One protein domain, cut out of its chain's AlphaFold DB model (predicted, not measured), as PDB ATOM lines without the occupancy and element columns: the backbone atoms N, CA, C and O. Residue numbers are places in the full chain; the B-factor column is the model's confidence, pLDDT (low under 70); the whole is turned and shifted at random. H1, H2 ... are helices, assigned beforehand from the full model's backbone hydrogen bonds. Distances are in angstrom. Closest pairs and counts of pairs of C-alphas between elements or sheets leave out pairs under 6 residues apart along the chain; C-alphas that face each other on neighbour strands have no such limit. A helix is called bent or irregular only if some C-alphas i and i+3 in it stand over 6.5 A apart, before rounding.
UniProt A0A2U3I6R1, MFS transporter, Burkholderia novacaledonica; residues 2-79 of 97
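What this domain is: This is residues 2 to 79 of the 97 residues of the protein "MFS transporter" of Burkholderia novacaledonica (UniProt A0A2U3I6R1). An open frame: H2 and H3 run end to end as a long rail, and H1 and H4 fold back from its two ends, splayed apart. The printed part has 78 residues with four named helices, H1 to H4 in order; the class is all helix. It is loose, with a radius of gyration of the C-alphas of 16.3 A, spanning 50 by 30 by 23 A.

How they stand to each other: Start with H1, residues 2 to 22; its residues 16 to 20 alone touch H2, residues 28 to 44, closest at C-alphas 20 and 28, 6.3 A apart. They run opposite ways at a steep tilt of 51 degrees. H2 and H3, residues 46 to 57, meet only through their link. H3 and H4, residues 63 to 79, form a helical hairpin at a steep tilt of 42 degrees; residues 51 to 55 alone touch 64 to 65 alone, closest at C-alphas 51 and 65, 6.3 A. H1 is apart from H3 and H4. Every O i to N i+4 pair is within hydrogen-bond range in H2, H3 and H4, and 13 of 17 in H1.

Where its parts are: Find C-alpha 2 at (4.527, 9.847, 5.503), where H1 begins its 32.3 A; it is only just irregular, C-alphas 13 and 16 being 6.6 A apart. H2 measures 23.0 A, H3 16.3 A and H4 24.0 A, ending at C-alpha 79, (-26.236, 5.384, -3.641).

The domain as a whole: The farthest C-alphas, 26 and 59, are 50.9 A apart. The printed part has no cut, and its links are tight. Look for pLDDT under 70 at residues 2 to 4, 8, 20 to 27, 54 and 59 to 61.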
ATOM      1  N   GLY A   2       5.485   9.284   4.527       65.12
ATOM      2  CA  GLY A   2       4.527   9.847   5.503       65.12
ATOM      3  C   GLY A   2       3.398  10.732   4.942       65.12
ATOM      4  O   GLY A   2       2.299  10.705   5.476       65.12
ATOM      5  N   ALA A   3       3.614  11.452   3.834       69.62
ATOM      6  CA  ALA A   3       2.586  12.328   3.252       69.62
ATOM      7  C   ALA A   3       1.385  11.565   2.651       69.62
ATOM      8  O   ALA A   3       0.250  12.014   2.747       69.62
ATOM      9  N   PHE A   4       1.624  10.388   2.064       67.88
ATOM     10  CA  PHE A   4       0.564   9.580   1.449       67.88
ATOM     11  C   PHE A   4      -0.288   8.857   2.500       67.88
ATOM     12  O   PHE A   4      -1.496   8.705   2.338       67.88
ATOM     13  N   LEU A   5       0.353   8.447   3.599       71.69
ATOM     14  CA  LEU A   5      -0.331   7.894   4.765       71.69
ATOM     15  C   LEU A   5      -1.138   8.986   5.477       71.69
ATOM     16  O   LEU A   5      -2.323   8.794   5.700       71.69
ATOM     17  N   GLY A   6      -0.559  10.171   5.703       80.50
ATOM     18  CA  GLY A   6      -1.265  11.290   6.340       80.50
ATOM     19  C   GLY A   6      -2.550  11.708   5.614       80.50
ATOM     20  O   GLY A   6      -3.559  11.984   6.257       80.50
ATOM     21  N   PHE A   7      -2.559  11.686   4.277       79.25
ATOM     22  CA  PHE A   7      -3.775  11.956   3.503       79.25
ATOM     23  C   PHE A   7      -4.840  10.852   3.648       79.25
ATOM     24  O   PHE A   7      -6.025  11.158   3.757       79.25
ATOM     25  N   LYS A   8      -4.434   9.574   3.683       67.25
ATOM     26  CA  LYS A   8      -5.341   8.441   3.944       67.25
ATOM     27  C   LYS A   8      -6.007   8.553   5.315       67.25
ATOM     28  O   LYS A   8      -7.209   8.322   5.417       67.25
ATOM     29  N   GLU A   9      -5.258   8.969   6.334       81.88
ATOM     30  CA  GLU A   9      -5.818   9.197   7.670       81.88
ATOM     31  C   GLU A   9      -6.827  10.354   7.674       81.88
ATOM     32  O   GLU A   9      -7.902  10.238   8.261       81.88
ATOM     33  N   PHE A  10      -6.533  11.440   6.949       83.06
ATOM     34  CA  PHE A  10      -7.459  12.567   6.793       83.06
ATOM     35  C   PHE A  10      -8.750  12.172   6.057       83.06
ATOM     36  O   PHE A  10      -9.839  12.626   6.396       83.06
ATOM     37  N   GLN A  11      -8.649  11.297   5.056       81.94
ATOM     38  CA  GLN A  11      -9.813  10.776   4.340       81.94
ATOM     39  C   GLN A  11     -10.686   9.882   5.231       81.94
ATOM     40  O   GLN A  11     -11.913   9.968   5.172       81.94
ATOM     41  N   ASN A  12     -10.082   9.034   6.061       82.50
ATOM     42  CA  ASN A  12     -10.831   8.110   6.913       82.50
ATOM     43  C   ASN A  12     -11.463   8.801   8.133       82.50
ATOM     44  O   ASN A  12     -12.440   8.289   8.678       82.50
ATOM     45  N   SER A  13     -10.972   9.975   8.551       82.75
ATOM     46  CA  SER A  13     -11.490  10.661   9.743       82.75
ATOM     47  C   SER A  13     -12.903  11.232   9.575       82.75
ATOM     48  O   SER A  13     -13.627  11.354  10.559       82.75
ATOM     49  N   ILE A  14     -13.314  11.590   8.352       81.38
ATOM     50  CA  ILE A  14     -14.629  12.211   8.098       81.38
ATOM     51  C   ILE A  14     -15.772  11.182   8.055       81.38
ATOM     52  O   ILE A  14     -16.906  11.488   8.419       81.38
ATOM     53  N   GLN A  15     -15.476   9.944   7.652       81.06
ATOM     54  CA  GLN A  15     -16.456   8.866   7.496       81.06
ATOM     55  C   GLN A  15     -17.274   8.570   8.772       81.06
ATOM     56  O   GLN A  15     -18.502   8.518   8.678       81.06
ATOM     57  N   PRO A  16     -16.672   8.411   9.971       76.06
ATOM     58  CA  PRO A  16     -17.431   8.093  11.183       76.06
ATOM     59  C   PRO A  16     -18.355   9.226  11.650       76.06
ATOM     60  O   PRO A  16     -19.370   8.944  12.286       76.06
ATOM     61  N   VAL A  17     -18.052  10.487  11.318       78.69
ATOM     62  CA  VAL A  17     -18.908  11.638  11.662       78.69
ATOM     63  C   VAL A  17     -20.227  11.562  10.895       78.69
ATOM     64  O   VAL A  17     -21.297  11.700  11.483       78.69
ATOM     65  N   TRP A  18     -20.159  11.232   9.605       72.44
ATOM     66  CA  TRP A  18     -21.337  11.112   8.745       72.44
ATOM     67  C   TRP A  18     -22.252   9.943   9.150       72.44
ATOM     68  O   TRP A  18     -23.480  10.060   9.158       72.44
ATOM     69  N   PHE A  19     -21.661   8.823   9.576       70.81
ATOM     70  CA  PHE A  19     -22.426   7.710  10.145       70.81
ATOM     71  C   PHE A  19     -23.031   8.052  11.512       70.81
ATOM     72  O   PHE A  19     -24.142   7.614  11.802       70.81
ATOM     73  N   ALA A  20     -22.358   8.841  12.353       69.69
ATOM     74  CA  ALA A  20     -22.891   9.219  13.661       69.69
ATOM     75  C   ALA A  20     -24.178  10.055  13.547       69.69
ATOM     76  O   ALA A  20     -25.111   9.846  14.320       69.69
ATOM     77  N   GLU A  21     -24.267  10.956  12.575       68.62
ATOM     78  CA  GLU A  21     -25.463  11.785  12.371       68.62
ATOM     79  C   GLU A  21     -26.644  11.004  11.777       68.62
ATOM     80  O   GLU A  21     -27.797  11.334  12.040       68.62
ATOM     81  N   SER A  22     -26.369   9.926  11.039       68.50
ATOM     82  CA  SER A  22     -27.393   9.136  10.346       68.50
ATOM     83  C   SER A  22     -28.138   8.132  11.240       68.50
ATOM     84  O   SER A  22     -29.168   7.606  10.819       68.50
ATOM     85  N   PHE A  23     -27.651   7.849  12.458       65.06
ATOM     86  CA  PHE A  23     -28.252   6.865  13.371       65.06
ATOM     87  C   PHE A  23     -28.662   7.473  14.732       65.06
ATOM     88  O   PHE A  23     -27.890   8.249  15.316       65.06
ATOM     89  N   PRO A  24     -29.831   7.079  15.290       60.97
ATOM     90  CA  PRO A  24     -30.273   7.485  16.626       60.97
ATOM     91  C   PRO A  24     -29.306   6.996  17.716       60.97
ATOM     92  O   PRO A  24     -28.625   5.978  17.562       60.97
ATOM     93  N   THR A  25     -29.232   7.734  18.826       67.94
ATOM     94  CA  THR A  25     -28.234   7.562  19.902       67.94
ATOM     95  C   THR A  25     -28.210   6.162  20.513       67.94
ATOM     96  O   THR A  25     -27.134   5.689  20.872       67.94
ATOM     97  N   GLU A  26     -29.348   5.471  20.561       68.31
ATOM     98  CA  GLU A  26     -29.477   4.125  21.140       68.31
ATOM     99  C   GLU A  26     -28.865   3.013  20.266       68.31
ATOM    100  O   GLU A  26     -28.437   1.985  20.785       68.31
ATOM    101  N   ALA A  27     -28.772   3.213  18.944       69.06
ATOM    102  CA  ALA A  27     -28.327   2.183  17.994       69.06
ATOM    103  C   ALA A  27     -27.065   2.560  17.196       69.06
ATOM    104  O   ALA A  27     -26.579   1.762  16.394       69.06
ATOM    105  N   ARG A  28     -26.497   3.753  17.412       74.62
ATOM    106  CA  ARG A  28     -25.376   4.309  16.631       74.62
ATOM    107  C   ARG A  28     -24.125   3.425  16.611       74.62
ATOM    108  O   ARG A  28     -23.528   3.225  15.551       74.62
ATOM    109  N   TYR A  29     -23.724   2.888  17.763       75.44
ATOM    110  CA  TYR A  29     -22.524   2.048  17.862       75.44
ATOM    111  C   TYR A  29     -22.720   0.704  17.148       75.44
ATOM    112  O   TYR A  29     -21.924   0.331  16.292       75.44
ATOM    113  N   THR A  30     -23.828   0.014  17.425       80.44
ATOM    114  CA  THR A  30     -24.143  -1.280  16.802       80.44
ATOM    115  C   THR A  30     -24.397  -1.142  15.301       80.44
ATOM    116  O   THR A  30     -23.909  -1.959  14.527       80.44
ATOM    117  N   GLY A  31     -25.094  -0.087  14.867       78.50
ATOM    118  CA  GLY A  31     -25.377   0.176  13.454       78.50
ATOM    119  C   GLY A  31     -24.114   0.473  12.642       78.50
ATOM    120  O   GLY A  31     -23.902  -0.132  11.590       78.50
ATOM    121  N   SER A  32     -23.225   1.334  13.147       80.19
ATOM    122  CA  SER A  32     -21.948   1.638  12.481       80.19
ATOM    123  C   SER A  32     -21.004   0.427  12.452       80.19
ATOM    124  O   SER A  32     -20.450   0.108  11.397       80.19
ATOM    125  N   ALA A  33     -20.890  -0.313  13.559       82.25
ATOM    126  CA  ALA A  33     -20.061  -1.515  13.644       82.25
ATOM    127  C   ALA A  33     -20.563  -2.653  12.742       82.25
ATOM    128  O   ALA A  33     -19.754  -3.332  12.102       82.25
ATOM    129  N   LEU A  34     -21.883  -2.848  12.650       86.00
ATOM    130  CA  LEU A  34     -22.494  -3.845  11.772       86.00
ATOM    131  C   LEU A  34     -22.279  -3.487  10.299       86.00
ATOM    132  O   LEU A  34     -21.928  -4.359   9.508       86.00
ATOM    133  N   SER A  35     -22.430  -2.209   9.946       83.56
ATOM    134  CA  SER A  35     -22.209  -1.715   8.582       83.56
ATOM    135  C   SER A  35     -20.758  -1.920   8.146       83.56
ATOM    136  O   SER A  35     -20.504  -2.470   7.075       83.56
ATOM    137  N   TYR A  36     -19.801  -1.539   9.001       83.88
ATOM    138  CA  TYR A  36     -18.371  -1.677   8.719       83.88
ATOM    139  C   TYR A  36     -17.948  -3.146   8.631       83.88
ATOM    140  O   TYR A  36     -17.283  -3.556   7.681       83.88
ATOM    141  N   SER A  37     -18.382  -3.961   9.593       87.69
ATOM    142  CA  SER A  37     -18.041  -5.385   9.624       87.69
ATOM    143  C   SER A  37     -18.697  -6.139   8.469       87.69
ATOM    144  O   SER A  37     -18.039  -6.942   7.814       87.69
ATOM    145  N   GLY A  38     -19.961  -5.841   8.160       85.19
ATOM    146  CA  GLY A  38     -20.678  -6.416   7.025       85.19
ATOM    147  C   GLY A  38     -20.018  -6.065   5.694       85.19
ATOM    148  O   GLY A  38     -19.749  -6.961   4.893       85.19
ATOM    149  N   ALA A  39     -19.672  -4.792   5.486       84.19
ATOM    150  CA  ALA A  39     -18.958  -4.345   4.293       84.19
ATOM    151  C   ALA A  39     -17.582  -5.017   4.155       84.19
ATOM    152  O   ALA A  39     -17.236  -5.474   3.062       84.19
ATOM    153  N   ASN A  40     -16.828  -5.145   5.253       84.44
ATOM    154  CA  ASN A  40     -15.528  -5.820   5.252       84.44
ATOM    155  C   ASN A  40     -15.635  -7.324   4.988       84.44
ATOM    156  O   ASN A  40     -14.793  -7.864   4.275       84.44
ATOM    157  N   VAL A  41     -16.653  -8.008   5.509       86.25
ATOM    158  CA  VAL A  41     -16.870  -9.437   5.229       86.25
ATOM    159  C   VAL A  41     -17.259  -9.644   3.765       86.25
ATOM    160  O   VAL A  41     -16.718 -10.528   3.103       86.25
ATOM    161  N   LEU A  42     -18.153  -8.800   3.244       83.56
ATOM    162  CA  LEU A  42     -18.611  -8.868   1.855       83.56
ATOM    163  C   LEU A  42     -17.525  -8.495   0.849       83.56
ATOM    164  O   LEU A  42     -17.479  -9.079  -0.225       83.56
ATOM    165  N   THR A  43     -16.670  -7.525   1.169       80.19
ATOM    166  CA  THR A  43     -15.746  -6.931   0.190       80.19
ATOM    167  C   THR A  43     -14.302  -7.370   0.412       80.19
ATOM    168  O   THR A  43     -13.565  -7.549  -0.551       80.19
ATOM    169  N   GLY A  44     -13.883  -7.598   1.658       78.88
ATOM    170  CA  GLY A  44     -12.478  -7.823   2.015       78.88
ATOM    171  C   GLY A  44     -11.885  -9.123   1.471       78.88
ATOM    172  O   GLY A  44     -10.735  -9.137   1.041       78.88
ATOM    173  N   GLY A  45     -12.663 -10.207   1.449       79.88
ATOM    174  CA  GLY A  45     -12.227 -11.511   0.935       79.88
ATOM    175  C   GLY A  45     -12.370 -11.691  -0.584       79.88
ATOM    176  O   GLY A  45     -11.411 -12.103  -1.238       79.88
ATOM    177  N   PRO A  46     -13.542 -11.408  -1.182       82.31
ATOM    178  CA  PRO A  46     -13.776 -11.728  -2.588       82.31
ATOM    179  C   PRO A  46     -13.202 -10.698  -3.566       82.31
ATOM    180  O   PRO A  46     -12.951 -11.064  -4.712       82.31
ATOM    181  N   MET A  47     -12.927  -9.453  -3.153       80.00
ATOM    182  CA  MET A  47     -12.324  -8.444  -4.042       80.00
ATOM    183  C   MET A  47     -11.041  -8.901  -4.748       80.00
ATOM    184  O   MET A  47     -10.983  -8.794  -5.974       80.00
ATOM    185  N   PRO A  48     -10.015  -9.427  -4.049       79.56
ATOM    186  CA  PRO A  48      -8.800  -9.886  -4.717       79.56
ATOM    187  C   PRO A  48      -9.058 -11.077  -5.650       79.56
ATOM    188  O   PRO A  48      -8.458 -11.145  -6.719       79.56
ATOM    189  N   ILE A  49      -9.982 -11.980  -5.302       82.81
ATOM    190  CA  ILE A  49     -10.345 -13.132  -6.145       82.81
ATOM    191  C   ILE A  49     -11.006 -12.654  -7.440       82.81
ATOM    192  O   ILE A  49     -10.618 -13.082  -8.525       82.81
ATOM    193  N   VAL A  50     -11.960 -11.726  -7.340       78.38
ATOM    194  CA  VAL A  50     -12.634 -11.121  -8.497       78.38
ATOM    195  C   VAL A  50     -11.641 -10.334  -9.355       78.38
ATOM    196  O   VAL A  50     -11.664 -10.455 -10.579       78.38
ATOM    197  N   ALA A  51     -10.722  -9.588  -8.736       74.88
ATOM    198  CA  ALA A  51      -9.689  -8.841  -9.450       74.88
ATOM    199  C   ALA A  51      -8.745  -9.761 -10.239       74.88
ATOM    200  O   ALA A  51      -8.475  -9.500 -11.410       74.88
ATOM    201  N   VAL A  52      -8.281 -10.860  -9.633       77.00
ATOM    202  CA  VAL A  52      -7.415 -11.848 -10.300       77.00
ATOM    203  C   VAL A  52      -8.177 -12.606 -11.389       77.00
ATOM    204  O   VAL A  52      -7.631 -12.828 -12.469       77.00
ATOM    205  N   ALA A  53      -9.443 -12.957 -11.153       76.00
ATOM    206  CA  ALA A  53     -10.284 -13.613 -12.150       76.00
ATOM    207  C   ALA A  53     -10.498 -12.728 -13.392       76.00
ATOM    208  O   ALA A  53     -10.329 -13.208 -14.515       76.00
ATOM    209  N   LEU A  54     -10.789 -11.433 -13.209       68.62
ATOM    210  CA  LEU A  54     -10.875 -10.487 -14.328       68.62
ATOM    211  C   LEU A  54      -9.521 -10.277 -15.010       68.62
ATOM    212  O   LEU A  54      -9.464 -10.196 -16.234       68.62
ATOM    213  N   LEU A  55      -8.429 -10.209 -14.249       72.88
ATOM    214  CA  LEU A  55      -7.095 -10.028 -14.818       72.88
ATOM    215  C   LEU A  55      -6.685 -11.217 -15.701       72.88
ATOM    216  O   LEU A  55      -6.098 -11.016 -16.766       72.88
ATOM    217  N   ASN A  56      -7.039 -12.438 -15.287       73.12
ATOM    218  CA  ASN A  56      -6.806 -13.655 -16.062       73.12
ATOM    219  C   ASN A  56      -7.687 -13.703 -17.324       73.12
ATOM    220  O   ASN A  56      -7.213 -14.066 -18.396       73.12
ATOM    221  N   ALA A  57      -8.945 -13.257 -17.229       70.00
ATOM    222  CA  ALA A  57      -9.860 -13.191 -18.372       70.00
ATOM    223  C   ALA A  57      -9.449 -12.148 -19.432       70.00
ATOM    224  O   ALA A  57      -9.729 -12.331 -20.613       70.00
ATOM    225  N   PHE A  58      -8.762 -11.072 -19.035       70.75
ATOM    226  CA  PHE A  58      -8.334  -9.979 -19.921       70.75
ATOM    227  C   PHE A  58      -6.828  -9.986 -20.240       70.75
ATOM    228  O   PHE A  58      -6.269  -8.950 -20.609       70.75
ATOM    229  N   HIS A  59      -6.163 -11.144 -20.122       63.47
ATOM    230  CA  HIS A  59      -4.769 -11.350 -20.546       63.47
ATOM    231  C   HIS A  59      -3.775 -10.340 -19.929       63.47
ATOM    232  O   HIS A  59      -2.837  -9.889 -20.584       63.47
ATOM    233  N   GLY A  60      -3.985  -9.948 -18.668       64.56
ATOM    234  CA  GLY A  60      -3.102  -9.007 -17.969       64.56
ATOM    235  C   GLY A  60      -3.370  -7.521 -18.247       64.56
ATOM    236  O   GLY A  60      -2.618  -6.675 -17.763       64.56
ATOM    237  N   SER A  61      -4.428  -7.169 -18.986       68.06
ATOM    238  CA  SER A  61      -4.786  -5.766 -19.225       68.06
ATOM    239  C   SER A  61      -5.403  -5.110 -17.972       68.06
ATOM    240  O   SER A  61      -6.434  -5.577 -17.479       68.06
ATOM    241  N   PRO A  62      -4.845  -3.990 -17.467       72.12
ATOM    242  CA  PRO A  62      -5.322  -3.323 -16.247       72.12
ATOM    243  C   PRO A  62      -6.677  -2.620 -16.424       72.12
ATOM    244  O   PRO A  62      -7.324  -2.260 -15.441       72.12
ATOM    245  N   TRP A  63      -7.137  -2.447 -17.666       75.75
ATOM    246  CA  TRP A  63      -8.394  -1.768 -17.990       75.75
ATOM    247  C   TRP A  63      -9.625  -2.459 -17.401       75.75
ATOM    248  O   TRP A  63     -10.580  -1.785 -17.022       75.75
ATOM    249  N   ALA A  64      -9.588  -3.785 -17.255       72.38
ATOM    250  CA  ALA A  64     -10.674  -4.554 -16.653       72.38
ATOM    251  C   ALA A  64     -10.877  -4.207 -15.166       72.38
ATOM    252  O   ALA A  64     -12.004  -4.041 -14.703       72.38
ATOM    253  N   ILE A  65      -9.779  -4.013 -14.430       75.88
ATOM    254  CA  ILE A  65      -9.809  -3.605 -13.018       75.88
ATOM    255  C   ILE A  65     -10.300  -2.159 -12.904       75.88
ATOM    256  O   ILE A  65     -11.138  -1.859 -12.056       75.88
ATOM    257  N   VAL A  66      -9.834  -1.272 -13.791       79.69
ATOM    258  CA  VAL A  66     -10.293   0.125 -13.839       79.69
ATOM    259  C   VAL A  66     -11.795   0.204 -14.117       79.69
ATOM    260  O   VAL A  66     -12.480   0.990 -13.470       79.69
ATOM    261  N   ALA A  67     -12.326  -0.629 -15.015       81.38
ATOM    262  CA  ALA A  67     -13.757  -0.679 -15.306       81.38
ATOM    263  C   ALA A  67     -14.589  -1.130 -14.093       81.38
ATOM    264  O   ALA A  67     -15.628  -0.532 -13.819       81.38
ATOM    265  N   VAL A  68     -14.120  -2.124 -13.327       79.56
ATOM    266  CA  VAL A  68     -14.783  -2.562 -12.081       79.56
ATOM    267  C   VAL A  68     -14.696  -1.493 -10.993       79.56
ATOM    268  O   VAL A  68     -15.691  -1.182 -10.345       79.56
ATOM    269  N   CYS A  69     -13.534  -0.868 -10.805       81.81
ATOM    270  CA  CYS A  69     -13.409   0.257  -9.878       81.81
ATOM    271  C   CYS A  69     -14.311   1.429 -10.296       81.81
ATOM    272  O   CYS A  69     -14.930   2.067  -9.446       81.81
ATOM    273  N   GLY A  70     -14.413   1.702 -11.599       84.81
ATOM    274  CA  GLY A  70     -15.289   2.726 -12.160       84.81
ATOM    275  C   GLY A  70     -16.769   2.421 -11.929       84.81
ATOM    276  O   GLY A  70     -17.510   3.306 -11.506       84.81
ATOM    277  N   SER A  71     -17.200   1.171 -12.126       83.12
ATOM    278  CA  SER A  71     -18.586   0.764 -11.873       83.12
ATOM    279  C   SER A  71     -18.945   0.822 -10.387       83.12
ATOM    280  O   SER A  71     -20.031   1.289 -10.051       83.12
ATOM    281  N   LEU A  72     -18.023   0.451  -9.493       83.12
ATOM    282  CA  LEU A  72     -18.197   0.614  -8.046       83.12
ATOM    283  C   LEU A  72     -18.303   2.092  -7.644       83.12
ATOM    284  O   LEU A  72     -19.159   2.434  -6.835       83.12
ATOM    285  N   ASN A  73     -17.502   2.982  -8.242       85.50
ATOM    286  CA  ASN A  73     -17.616   4.427  -8.003       85.50
ATOM    287  C   ASN A  73     -18.959   4.986  -8.489       85.50
ATOM    288  O   ASN A  73     -19.583   5.775  -7.782       85.50
ATOM    289  N   LEU A  74     -19.430   4.561  -9.663       87.88
ATOM    290  CA  LEU A  74     -20.753   4.931 -10.170       87.88
ATOM    291  C   LEU A  74     -21.866   4.426  -9.250       87.88
ATOM    292  O   LEU A  74     -22.808   5.164  -8.974       87.88
ATOM    293  N   LEU A  75     -21.738   3.203  -8.734       86.00
ATOM    294  CA  LEU A  75     -22.678   2.647  -7.768       86.00
ATOM    295  C   LEU A  75     -22.681   3.450  -6.461       86.00
ATOM    296  O   LEU A  75     -23.753   3.777  -5.959       86.00
ATOM    297  N   SER A  76     -21.509   3.828  -5.937       84.31
ATOM    298  CA  SER A  76     -21.407   4.720  -4.777       84.31
ATOM    299  C   SER A  76     -22.049   6.079  -5.049       84.31
ATOM    300  O   SER A  76     -22.795   6.574  -4.210       84.31
ATOM    301  N   PHE A  77     -21.823   6.660  -6.227       84.31
ATOM    302  CA  PHE A  77     -22.438   7.929  -6.612       84.31
ATOM    303  C   PHE A  77     -23.965   7.818  -6.702       84.31
ATOM    304  O   PHE A  77     -24.680   8.684  -6.205       84.31
ATOM    305  N   LEU A  78     -24.472   6.716  -7.262       85.19
ATOM    306  CA  LEU A  78     -25.901   6.424  -7.326       85.19
ATOM    307  C   LEU A  78     -26.506   6.238  -5.929       85.19
ATOM    308  O   LEU A  78     -27.597   6.741  -5.665       85.19
ATOM    309  N   MET A  79     -25.803   5.550  -5.028       80.88
ATOM    310  CA  MET A  79     -26.236   5.384  -3.641       80.88
ATOM    311  C   MET A  79     -26.255   6.705  -2.885       80.88
ATOM    312  O   MET A  79     -27.219   6.958  -2.180       80.88
TER     313      MET A  79